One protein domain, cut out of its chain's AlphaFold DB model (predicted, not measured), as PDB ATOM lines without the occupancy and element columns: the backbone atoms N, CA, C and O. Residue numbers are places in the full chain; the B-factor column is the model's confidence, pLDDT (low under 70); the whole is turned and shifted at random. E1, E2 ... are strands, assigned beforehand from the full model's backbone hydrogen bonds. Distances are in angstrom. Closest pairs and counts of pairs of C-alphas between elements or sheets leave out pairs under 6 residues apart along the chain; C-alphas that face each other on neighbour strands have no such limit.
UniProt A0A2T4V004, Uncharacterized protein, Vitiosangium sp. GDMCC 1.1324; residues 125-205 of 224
ATOM      1  N   ARG A 125       1.502   6.519  -3.035       62.06
ATOM      2  CA  ARG A 125       0.827   7.755  -3.438       62.06
ATOM      3  C   ARG A 125       1.389   8.912  -2.617       62.06
ATOM      4  O   ARG A 125       1.301   8.873  -1.390       62.06
ATOM      5  N   LEU A 126       1.950   9.929  -3.272       67.75
ATOM      6  CA  LEU A 126       2.532  11.098  -2.599       67.75
ATOM      7  C   LEU A 126       1.892  12.403  -3.071       67.75
ATOM      8  O   LEU A 126       1.665  12.613  -4.263       67.75
ATOM      9  N   GLU A 127       1.599  13.275  -2.106       74.00
ATOM     10  CA  GLU A 127       1.122  14.638  -2.341       74.00
ATOM     11  C   GLU A 127       2.312  15.597  -2.406       74.00
ATOM     12  O   GLU A 127       3.162  15.612  -1.515       74.00
ATOM     13  N   TYR A 128       2.340  16.426  -3.442       73.38
ATOM     14  CA  TYR A 128       3.345  17.454  -3.672       73.38
ATOM     15  C   TYR A 128       2.655  18.810  -3.832       73.38
ATOM     16  O   TYR A 128       1.563  18.898  -4.396       73.38
ATOM     17  N   LEU A 129       3.287  19.871  -3.335       74.31
ATOM     18  CA  LEU A 129       2.792  21.241  -3.439       74.31
ATOM     19  C   LEU A 129       3.690  22.036  -4.389       74.31
ATOM     20  O   LEU A 129       4.912  22.009  -4.251       74.31
ATOM     21  N   LEU A 130       3.082  22.737  -5.341       73.12
ATOM     22  CA  LEU A 130       3.756  23.688  -6.216       73.12
ATOM     23  C   LEU A 130       3.263  25.100  -5.891       73.12
ATOM     24  O   LEU A 130       2.104  25.420  -6.153       73.12
ATOM     25  N   GLU A 131       4.137  25.926  -5.323       70.81
ATOM     26  CA  GLU A 131       3.848  27.320  -4.968       70.81
ATOM     27  C   GLU A 131       4.209  28.267  -6.123       70.81
ATOM     28  O   GLU A 131       5.223  28.077  -6.803       70.81
ATOM     29  N   PHE A 132       3.389  29.298  -6.351       69.62
ATOM     30  CA  PHE A 132       3.646  30.316  -7.373       69.62
ATOM     31  C   PHE A 132       4.204  31.603  -6.744       69.62
ATOM     32  O   PHE A 132       3.748  32.005  -5.674       69.62
ATOM     33  N   PRO A 133       5.154  32.296  -7.398       66.31
ATOM     34  CA  PRO A 133       5.722  33.535  -6.868       66.31
ATOM     35  C   PRO A 133       4.677  34.666  -6.794       66.31
ATOM     36  O   PRO A 133       3.998  34.963  -7.782       66.31
ATOM     37  N   GLU A 134       4.597  35.335  -5.635       59.09
ATOM     38  CA  GLU A 134       3.572  36.347  -5.295       59.09
ATOM     39  C   GLU A 134       3.529  37.566  -6.240       59.09
ATOM     40  O   GLU A 134       2.501  38.235  -6.354       59.09
ATOM     41  N   GLU A 135       4.627  37.864  -6.938       55.88
ATOM     42  CA  GLU A 135       4.787  39.099  -7.719       55.88
ATOM     43  C   GLU A 135       4.321  38.995  -9.183       55.88
ATOM     44  O   GLU A 135       4.205  40.017  -9.859       55.88
ATOM     45  N   GLY A 136       4.026  37.792  -9.690       51.44
ATOM     46  CA  GLY A 136       3.781  37.576 -11.126       51.44
ATOM     47  C   GLY A 136       2.513  36.811 -11.492       51.44
ATOM     48  O   GLY A 136       2.055  36.920 -12.627       51.44
ATOM     49  N   ALA A 137       1.914  36.076 -10.558       49.88
ATOM     50  CA  ALA A 137       0.750  35.246 -10.834       49.88
ATOM     51  C   ALA A 137      -0.360  35.582  -9.838       49.88
ATOM     52  O   ALA A 137      -0.357  35.126  -8.701       49.88
ATOM     53  N   ARG A 138      -1.345  36.379 -10.260       51.19
ATOM     54  CA  ARG A 138      -2.697  36.230  -9.710       51.19
ATOM     55  C   ARG A 138      -3.350  35.158 -10.570       51.19
ATOM     56  O   ARG A 138      -3.736  35.490 -11.691       51.19
ATOM     57  N   PRO A 139      -3.434  33.895 -10.117       48.72
ATOM     58  CA  PRO A 139      -4.018  32.837 -10.917       48.72
ATOM     59  C   PRO A 139      -5.534  33.030 -10.859       48.72
ATOM     60  O   PRO A 139      -6.226  32.505  -9.991       48.72
ATOM     61  N   GLY A 140      -6.024  33.901 -11.739       45.34
ATOM     62  CA  GLY A 140      -7.444  34.154 -11.939       45.34
ATOM     63  C   GLY A 140      -8.167  32.961 -12.555       45.34
ATOM     64  O   GLY A 140      -9.370  32.861 -12.373       45.34
ATOM     65  N   ASP A 141      -7.442  32.030 -13.178       53.16
ATOM     66  CA  ASP A 141      -8.006  30.848 -13.824       53.16
ATOM     67  C   ASP A 141      -7.085  29.632 -13.616       53.16
ATOM     68  O   ASP A 141      -6.378  29.184 -14.512       53.16
ATOM     69  N   LEU A 142      -7.106  29.045 -12.412       55.19
ATOM     70  CA  LEU A 142      -6.476  27.737 -12.133       55.19
ATOM     71  C   LEU A 142      -7.078  26.583 -12.972       55.19
ATOM     72  O   LEU A 142      -6.644  25.446 -12.837       55.19
ATOM     73  N   ALA A 143      -8.086  26.860 -13.808       58.91
ATOM     74  CA  ALA A 143      -8.729  25.898 -14.697       58.91
ATOM     75  C   ALA A 143      -7.907  25.580 -15.961       58.91
ATOM     76  O   ALA A 143      -8.073  24.497 -16.519       58.91
ATOM     77  N   ASP A 144      -7.025  26.489 -16.396       65.44
ATOM     78  CA  ASP A 144      -6.260  26.338 -17.645       65.44
ATOM     79  C   ASP A 144      -4.804  25.885 -17.426       65.44
ATOM     80  O   ASP A 144      -4.089  25.568 -18.382       65.44
ATOM     81  N   VAL A 145      -4.362  25.805 -16.167       72.50
ATOM     82  CA  VAL A 145      -3.021  25.332 -15.807       72.50
ATOM     83  C   VAL A 145      -2.980  23.811 -15.907       72.50
ATOM     84  O   VAL A 145      -3.740  23.119 -15.243       72.50
ATOM     85  N   LYS A 146      -2.068  23.282 -16.723       80.62
ATOM     86  CA  LYS A 146      -1.830  21.838 -16.843       80.62
ATOM     87  C   LYS A 146      -0.652  21.441 -15.971       80.62
ATOM     88  O   LYS A 146       0.459  21.924 -16.214       80.62
ATOM     89  N   VAL A 147      -0.863  20.530 -15.027       83.44
ATOM     90  CA  VAL A 147       0.185  19.999 -14.154       83.44
ATOM     91  C   VAL A 147       0.515  18.563 -14.545       83.44
ATOM     92  O   VAL A 147      -0.333  17.764 -14.934       83.44
ATOM     93  N   TYR A 148       1.795  18.222 -14.491       85.56
ATOM     94  CA  TYR A 148       2.271  16.855 -14.652       85.56
ATOM     95  C   TYR A 148       3.517  16.627 -13.803       85.56
ATOM     96  O   TYR A 148       4.243  17.566 -13.470       85.56
ATOM     97  N   ALA A 149       3.784  15.371 -13.466       85.81
ATOM     98  CA  ALA A 149       5.002  14.975 -12.781       85.81
ATOM     99  C   ALA A 149       6.008  14.400 -13.781       85.81
ATOM    100  O   ALA A 149       5.652  13.623 -14.667       85.81
ATOM    101  N   MET A 150       7.276  14.766 -13.622       88.19
ATOM    102  CA  MET A 150       8.401  14.077 -14.244       88.19
ATOM    103  C   MET A 150       9.022  13.153 -13.200       88.19
ATOM    104  O   MET A 150       9.559  13.623 -12.194       88.19
ATOM    105  N   VAL A 151       8.933  11.847 -13.441       85.56
ATOM    106  CA  VAL A 151       9.448  10.801 -12.553       85.56
ATOM    107  C   VAL A 151      10.749  10.248 -13.123       85.56
ATOM    108  O   VAL A 151      10.798   9.746 -14.247       85.56
ATOM    109  N   TYR A 152      11.813  10.346 -12.335       86.31
ATOM    110  CA  TYR A 152      13.150   9.860 -12.641       86.31
ATOM    111  C   TYR A 152      13.390   8.604 -11.809       86.31
ATOM    112  O   TYR A 152      13.567   8.688 -10.594       86.31
ATOM    113  N   SER A 153      13.389   7.447 -12.465       81.19
ATOM    114  CA  SER A 153      13.629   6.158 -11.819       81.19
ATOM    115  C   SER A 153      15.010   5.627 -12.177       81.19
ATOM    116  O   SER A 153      15.471   5.811 -13.300       81.19
ATOM    117  N   SER A 154      15.667   4.917 -11.260       75.69
ATOM    118  CA  SER A 154      16.920   4.218 -11.568       75.69
ATOM    119  C   SER A 154      16.738   3.057 -12.549       75.69
ATOM    120  O   SER A 154      17.705   2.616 -13.164       75.69
ATOM    121  N   GLU A 155      15.511   2.547 -12.691       76.81
ATOM    122  CA  GLU A 155      15.205   1.412 -13.566       76.81
ATOM    123  C   GLU A 155      14.975   1.820 -15.027       76.81
ATOM    124  O   GLU A 155      15.143   1.003 -15.934       76.81
ATOM    125  N   LYS A 156      14.608   3.083 -15.274       75.75
ATOM    126  CA  LYS A 156      14.307   3.608 -16.611       75.75
ATOM    127  C   LYS A 156      15.334   4.664 -17.002       75.75
ATOM    128  O   LYS A 156      15.617   5.584 -16.250       75.75
ATOM    129  N   SER A 157      15.878   4.548 -18.212       72.69
ATOM    130  CA  SER A 157      16.915   5.460 -18.715       72.69
ATOM    131  C   SER A 157      16.408   6.869 -19.029       72.69
ATOM    132  O   SER A 157      17.207   7.799 -19.091       72.69
ATOM    133  N   GLU A 158      15.102   7.030 -19.246       83.12
ATOM    134  CA  GLU A 158      14.471   8.310 -19.568       83.12
ATOM    135  C   GLU A 158      13.396   8.658 -18.532       83.12
ATOM    136  O   GLU A 158      12.692   7.760 -18.056       83.12
ATOM    137  N   PRO A 159      13.252   9.947 -18.174       84.25
ATOM    138  CA  PRO A 159      12.255  10.370 -17.208       84.25
ATOM    139  C   PRO A 159      10.848  10.253 -17.794       84.25
ATOM    140  O   PRO A 159      10.587  10.662 -18.927       84.25
ATOM    141  N   GLN A 160       9.932   9.704 -17.005       87.25
ATOM    142  CA  GLN A 160       8.568   9.447 -17.435       87.25
ATOM    143  C   GLN A 160       7.653  10.595 -17.016       87.25
ATOM    144  O   GLN A 160       7.628  10.995 -15.852       87.25
ATOM    145  N   ARG A 161       6.869  11.100 -17.970       85.50
ATOM    146  CA  ARG A 161       5.765  12.012 -17.679       85.50
ATOM    147  C   ARG A 161       4.587  11.213 -17.127       85.50
ATOM    148  O   ARG A 161       4.129  10.280 -17.787       85.50
ATOM    149  N   VAL A 162       4.108  11.599 -15.952       85.44
ATOM    150  CA  VAL A 162       2.967  10.987 -15.266       85.44
ATOM    151  C   VAL A 162       1.912  12.061 -15.025       85.44
ATOM    152  O   VAL A 162       2.234  13.180 -14.610       85.44
ATOM    153  N   ASP A 163       0.660  11.731 -15.328       84.06
ATOM    154  CA  ASP A 163      -0.475  12.604 -15.044       84.06
ATOM    155  C   ASP A 163      -0.745  12.622 -13.537       84.06
ATOM    156  O   ASP A 163      -0.561  11.623 -12.841       84.06
ATOM    157  N   VAL A 164      -1.155  13.776 -13.019       84.06
ATOM    158  CA  VAL A 164      -1.317  13.985 -11.578       84.06
ATOM    159  C   VAL A 164      -2.755  14.337 -11.242       84.06
ATOM    160  O   VAL A 164      -3.467  14.954 -12.031       84.06
ATOM    161  N   LEU A 165      -3.192  13.960 -10.043       79.88
ATOM    162  CA  LEU A 165      -4.480  14.395  -9.516       79.88
ATOM    163  C   LEU A 165      -4.314  15.778  -8.891       79.88
ATOM    164  O   LEU A 165      -3.752  15.917  -7.802       79.88
ATOM    165  N   GLU A 166      -4.788  16.791  -9.604       79.94
ATOM    166  CA  GLU A 166      -4.655  18.193  -9.227       79.94
ATOM    167  C   GLU A 166      -5.763  18.638  -8.270       79.94
ATOM    168  O   GLU A 166      -6.947  18.335  -8.443       79.94
ATOM    169  N   LYS A 167      -5.374  19.416  -7.264       78.81
ATOM    170  CA  LYS A 167      -6.270  20.139  -6.373       78.81
ATOM    171  C   LYS A 167      -5.774  21.585  -6.246       78.81
ATOM    172  O   LYS A 167      -4.760  21.819  -5.586       78.81
ATOM    173  N   PRO A 168      -6.462  22.552  -6.873       70.88
ATOM    174  CA  PRO A 168      -6.060  23.951  -6.811       70.88
ATOM    175  C   PRO A 168      -6.181  24.508  -5.386       70.88
ATOM    176  O   PRO A 168      -7.162  24.241  -4.687       70.88
ATOM    177  N   GLU A 169      -5.199  25.310  -4.974       69.81
ATOM    178  CA  GLU A 169      -5.168  26.053  -3.711       69.81
ATOM    179  C   GLU A 169      -4.871  27.540  -3.980       69.81
ATOM    180  O   GLU A 169      -4.483  27.946  -5.076       69.81
ATOM    181  N   THR A 170      -5.113  28.413  -3.003       68.75
ATOM    182  CA  THR A 170      -4.861  29.849  -3.186       68.75
ATOM    183  C   THR A 170      -3.355  30.108  -3.238       68.75
ATOM    184  O   THR A 170      -2.688  30.004  -2.218       68.75
ATOM    185  N   GLY A 171      -2.829  30.449  -4.420       67.50
ATOM    186  CA  GLY A 171      -1.396  30.707  -4.624       67.50
ATOM    187  C   GLY A 171      -0.534  29.455  -4.839       67.50
ATOM    188  O   GLY A 171       0.683  29.576  -4.959       67.50
ATOM    189  N   ALA A 172      -1.143  28.267  -4.932       72.12
ATOM    190  CA  ALA A 172      -0.436  27.004  -5.137       72.12
ATOM    191  C   ALA A 172      -1.318  25.950  -5.835       72.12
ATOM    192  O   ALA A 172      -2.544  26.058  -5.851       72.12
ATOM    193  N   ILE A 173      -0.715  24.894  -6.382       75.12
ATOM    194  CA  ILE A 173      -1.436  23.675  -6.783       75.12
ATOM    195  C   ILE A 173      -0.889  22.493  -5.995       75.12
ATOM    196  O   ILE A 173       0.313  22.230  -5.997       75.12
ATOM    197  N   ARG A 174      -1.790  21.749  -5.349       78.75
ATOM    198  CA  ARG A 174      -1.470  20.451  -4.763       78.75
ATOM    199  C   ARG A 174      -1.689  19.371  -5.814       78.75
ATOM    200  O   ARG A 174      -2.783  19.250  -6.355       78.75
ATOM    201  N   ALA A 175      -0.670  18.577  -6.091       80.44
ATOM    202  CA  ALA A 175      -0.728  17.484  -7.047       80.44
ATOM    203  C   ALA A 175      -0.453  16.164  -6.334       80.44
ATOM    204  O   ALA A 175       0.499  16.051  -5.564       80.44
ATOM    205  N   THR A 176      -1.283  15.157  -6.594       79.06
ATOM    206  CA  THR A 176      -1.029  13.807  -6.098       79.06
ATOM    207  C   THR A 176      -0.508  12.933  -7.221       79.06
ATOM    208  O   THR A 176      -1.170  12.797  -8.250       79.06
ATOM    209  N   VAL A 177       0.664  12.343  -7.010       79.69
ATOM    210  CA  VAL A 177       1.295  11.416  -7.950       79.69
ATOM    211  C   VAL A 177       1.071  10.003  -7.425       79.69
ATOM    212  O   VAL A 177       1.352   9.713  -6.258       79.69
ATOM    213  N   GLU A 178       0.499   9.151  -8.267       79.88
ATOM    214  CA  GLU A 178       0.215   7.750  -7.953       79.88
ATOM    215  C   GLU A 178       1.294   6.838  -8.553       79.88
ATOM    216  O   GLU A 178       2.041   7.253  -9.436       79.88
ATOM    217  N   GLU A 179       1.370   5.598  -8.060       73.38
ATOM    218  CA  GLU A 179       2.255   4.551  -8.601       73.38
ATOM    219  C   GLU A 179       3.759   4.891  -8.566       73.38
ATOM    220  O   GLU A 179       4.513   4.539  -9.472       73.38
ATOM    221  N   LEU A 180       4.215   5.561  -7.502       72.75
ATOM    222  CA  LEU A 180       5.634   5.860  -7.299       72.75
ATOM    223  C   LEU A 180       6.371   4.713  -6.605       72.75
ATOM    224  O   LEU A 180       5.859   4.139  -5.637       72.75
ATOM    225  N   ASN A 181       7.609   4.451  -7.038       75.19
ATOM    226  CA  ASN A 181       8.493   3.491  -6.388       75.19
ATOM    227  C   ASN A 181       9.448   4.183  -5.414       75.19
ATOM    228  O   ASN A 181       9.875   5.324  -5.602       75.19
ATOM    229  N   ALA A 182       9.830   3.450  -4.371       71.75
ATOM    230  CA  ALA A 182      10.862   3.869  -3.432       71.75
ATOM    231  C   ALA A 182      12.174   4.228  -4.153       71.75
ATOM    232  O   ALA A 182      12.727   3.413  -4.888       71.75
ATOM    233  N   GLY A 183      12.707   5.422  -3.882       72.44
ATOM    234  CA  GLY A 183      13.946   5.916  -4.488       72.44
ATOM    235  C   GLY A 183      13.772   6.649  -5.820       72.44
ATOM    236  O   GLY A 183      14.746   7.239  -6.294       72.44
ATOM    237  N   ASP A 184      12.564   6.686  -6.396       82.94
ATOM    238  CA  ASP A 184      12.279   7.550  -7.542       82.94
ATOM    239  C   ASP A 184      12.448   9.028  -7.142       82.94
ATOM    240  O   ASP A 184      12.208   9.423  -6.000       82.94
ATOM    241  N   SER A 185      12.880   9.871  -8.078       84.19
ATOM    242  CA  SER A 185      12.920  11.326  -7.893       84.19
ATOM    243  C   SER A 185      11.819  11.978  -8.717       84.19
ATOM    244  O   SER A 185      11.693  11.710  -9.909       84.19
ATOM    245  N   VAL A 186      11.026  12.842  -8.096       84.88
ATOM    246  CA  VAL A 186       9.845  13.458  -8.708       84.88
ATOM    247  C   VAL A 186      10.018  14.972  -8.749       84.88
ATOM    248  O   VAL A 186      10.433  15.578  -7.764       84.88
ATOM    249  N   SER A 187       9.693  15.589  -9.885       84.44
ATOM    250  CA  SER A 187       9.553  17.044 -10.025       84.44
ATOM    251  C   SER A 187       8.194  17.354 -10.648       84.44
ATOM    252  O   SER A 187       7.808  16.737 -11.644       84.44
ATOM    253  N   LEU A 188       7.448  18.282 -10.049       84.88
ATOM    254  CA  LEU A 188       6.197  18.785 -10.603       84.88
ATOM    255  C   LEU A 188       6.480  19.878 -11.623       84.88
ATOM    256  O   LEU A 188       7.293  20.767 -11.387       84.88
ATOM    257  N   HIS A 189       5.754  19.841 -12.729       85.88
ATOM    258  CA  HIS A 189       5.789  20.848 -13.772       85.88
ATOM    259  C   HIS A 189       4.372  21.358 -14.011       85.88
ATOM    260  O   HIS A 189       3.449  20.564 -14.176       85.88
ATOM    261  N   ALA A 190       4.210  22.675 -14.066       83.81
ATOM    262  CA  ALA A 190       2.954  23.322 -14.416       83.81
ATOM    263  C   ALA A 190       3.166  24.308 -15.564       83.81
ATOM    264  O   ALA A 190       4.206  24.963 -15.647       83.81
ATOM    265  N   THR A 191       2.184  24.423 -16.453       82.38
ATOM    266  CA  THR A 191       2.194  25.418 -17.533       82.38
ATOM    267  C   THR A 191       0.785  25.878 -17.871       82.38
ATOM    268  O   THR A 191      -0.144  25.071 -17.881       82.38
ATOM    269  N   ASP A 192       0.632  27.163 -18.171       78.81
ATOM    270  CA  ASP A 192      -0.601  27.775 -18.686       78.81
ATOM    271  C   ASP A 192      -0.535  28.026 -20.212       78.81
ATOM    272  O   ASP A 192      -1.454  28.580 -20.805       78.81
ATOM    273  N   GLY A 193       0.552  27.594 -20.869       75.62
ATOM    274  CA  GLY A 193       0.825  27.820 -22.291       75.62
ATOM    275  C   GLY A 193       1.683  29.054 -22.596       75.62
ATOM    276  O   GLY A 193       2.314  29.083 -23.654       75.62
ATOM    277  N   GLU A 194       1.781  30.018 -21.679       75.19
ATOM    278  CA  GLU A 194       2.631  31.211 -21.815       75.19
ATOM    279  C   GLU A 194       3.835  31.163 -20.866       75.19
ATOM    280  O   GLU A 194       4.955  31.526 -21.235       75.19
ATOM    281  N   GLN A 195       3.615  30.669 -19.652       75.19
ATOM    282  CA  GLN A 195       4.588  30.524 -18.585       75.19
ATOM    283  C   GLN A 195       4.687  29.062 -18.134       75.19
ATOM    284  O   GLN A 195       3.819  28.213 -18.372       75.19
ATOM    285  N   SER A 196       5.823  28.737 -17.521       79.38
ATOM    286  CA  SER A 196       6.084  27.405 -16.982       79.38
ATOM    287  C   SER A 196       6.741  27.510 -15.617       79.38
ATOM    288  O   SER A 196       7.639  28.325 -15.406       79.38
ATOM    289  N   TRP A 197       6.294  26.652 -14.707       82.06
ATOM    290  CA  TRP A 197       6.784  26.536 -13.343       82.06
ATOM    291  C   TRP A 197       7.225  25.100 -13.094       82.06
ATOM    292  O   TRP A 197       6.647  24.156 -13.637       82.06
ATOM    293  N   LYS A 198       8.261  24.936 -12.274       82.56
ATOM    294  CA  LYS A 198       8.766  23.625 -11.869       82.56
ATOM    295  C   LYS A 198       9.088  23.622 -10.382       82.56
ATOM    296  O   LYS A 198       9.607  24.619  -9.881       82.56
ATOM    297  N   SER A 199       8.808  22.514  -9.708       77.62
ATOM    298  CA  SER A 199       9.257  22.292  -8.336       77.62
ATOM    299  C   SER A 199      10.693  21.778  -8.314       77.62
ATOM    300  O   SER A 199      11.187  21.203  -9.291       77.62
ATOM    301  N   ASP A 200      11.328  21.893  -7.150       76.81
ATOM    302  CA  ASP A 200      12.535  21.129  -6.857       76.81
ATOM    303  C   ASP A 200      12.257  19.619  -6.884       76.81
ATOM    304  O   ASP A 200      11.109  19.158  -6.827       76.81
ATOM    305  N   TYR A 201      13.336  18.850  -7.002       75.81
ATOM    306  CA  TYR A 201      13.286  17.396  -6.973       75.81
ATOM    307  C   TYR A 201      13.022  16.903  -5.556       75.81
ATOM    308  O   TYR A 201      13.728  17.274  -4.618       75.81
ATOM    309  N   SER A 202      12.055  16.005  -5.418       76.81
ATOM    310  CA  SER A 202      11.779  15.312  -4.168       76.81
ATOM    311  C   SER A 202      11.953  13.810  -4.352       76.81
ATOM    312  O   SER A 202      11.453  13.229  -5.317       76.81
ATOM    313  N   VAL A 203      12.701  13.185  -3.445       76.94
ATOM    314  CA  VAL A 203      12.996  11.748  -3.489       76.94
ATOM    315  C   VAL A 203      11.908  10.990  -2.741       76.94
ATOM    316  O   VAL A 203      11.598  11.310  -1.594       76.94
ATOM    317  N   VAL A 204      11.355   9.961  -3.377       75.88
ATOM    318  CA  VAL A 204      10.363   9.069  -2.780       75.88
ATOM    319  C   VAL A 204      11.040   8.264  -1.664       75.88
ATOM    320  O   VAL A 204      11.986   7.514  -1.940       75.88
ATOM    321  N   PRO A 205      10.607   8.402  -0.398       65.81
ATOM    322  CA  PRO A 205      11.240   7.712   0.718       65.81
ATOM    323  C   PRO A 205      11.073   6.191   0.595       65.81
ATOM    324  O   PRO A 205      10.039   5.690   0.164       65.81
TER     325      PRO A 205
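Overview. This is residues 125 to 205 of the 224 residues of an uncharacterized protein of Vitiosangium sp. GDMCC 1.1324 (UniProt A0A2T4V004). Two antiparallel sheets stand face to face as a sandwich, E3, E2, E6 and E7 in one layer and E1, E5 and E4 in the other, with the strands of the two layers crossed at 50 degrees. A long loop, residues 132 to 145, leads from the end of E1 round to E2 in the other layer, and near the end of the printed part residues 202 to 203 pair, antiparallel, with residues 185 to 186 of E6. The printed part has 81 residues with seven named strands, E1 to E7 in order, and no named helix, in the class all strand. It is compact, with a radius of gyration of the C-alphas of 12.9 A, yet elongated in outline, spanning 39 by 21 by 19 A.

Along the chain. Find C-alpha 125 at (0.827, 7.755, -3.438); from there E1, residues 125 to 131, runs 19.9 A. After the loop, look for C-alpha 146 at (-1.830, 21.838, -16.843), where E2, residues 146 to 152, begins its 19.6 A. E3 is residues 160 to 163, 9.9 A, and it runs on into E4, residues 165 to 169, 13.0 A, across a break of 1 residue at 64 degrees. E5, residues 172 to 180, is the longest strand by residues and covers 22.1 A. E6, residues 185 to 191, covers 20.2 A, and E7, residues 196 to 198, covers 6.9 A and ends with C-alpha 198 at (8.766, 23.625, -11.869).

Arrangement. Begin with the larger sheet, in the order E3, E2, E6, E7, which is only just strongly twisted, its C-alphas up to 4.1 A off the best plane. E2 and E3 form a hairpin, with N 149 and O 162 2.9 A apart, within hydrogen-bond range. Inner strands E2 and E6 are antiparallel at 158 degrees, with N 150 and O 187 at 2.8 A. E6 and E7 form a hairpin, with N 197 and O 190 at 2.8 A. In the other sheet E5 is the inner strand: look for N 128 of E1 and O 175 at 2.8 A, and for N 167 of E4 and O 174 at 2.8 A, where E4 and E5 form a hairpin. Between the sheets, the closest C-alphas of E1 and E6 are those of Leu 130 and Leu 188, 7.0 A apart, and those of E2 and E5 are Ala 149 and Val 177, 7.1 A apart. E4 and E7 are apart.

Size, cuts and confidence. The two C-alphas farthest apart are those of Gly 140 and Glu 155, 39.8 A. The printed part has no cut, and the link E1 to E2, 14 residues, is long. The mean pLDDT of the printed part is 74.6; look for values under 70 at residues 125 to 126, 132 to 144, 169 to 171 and 205.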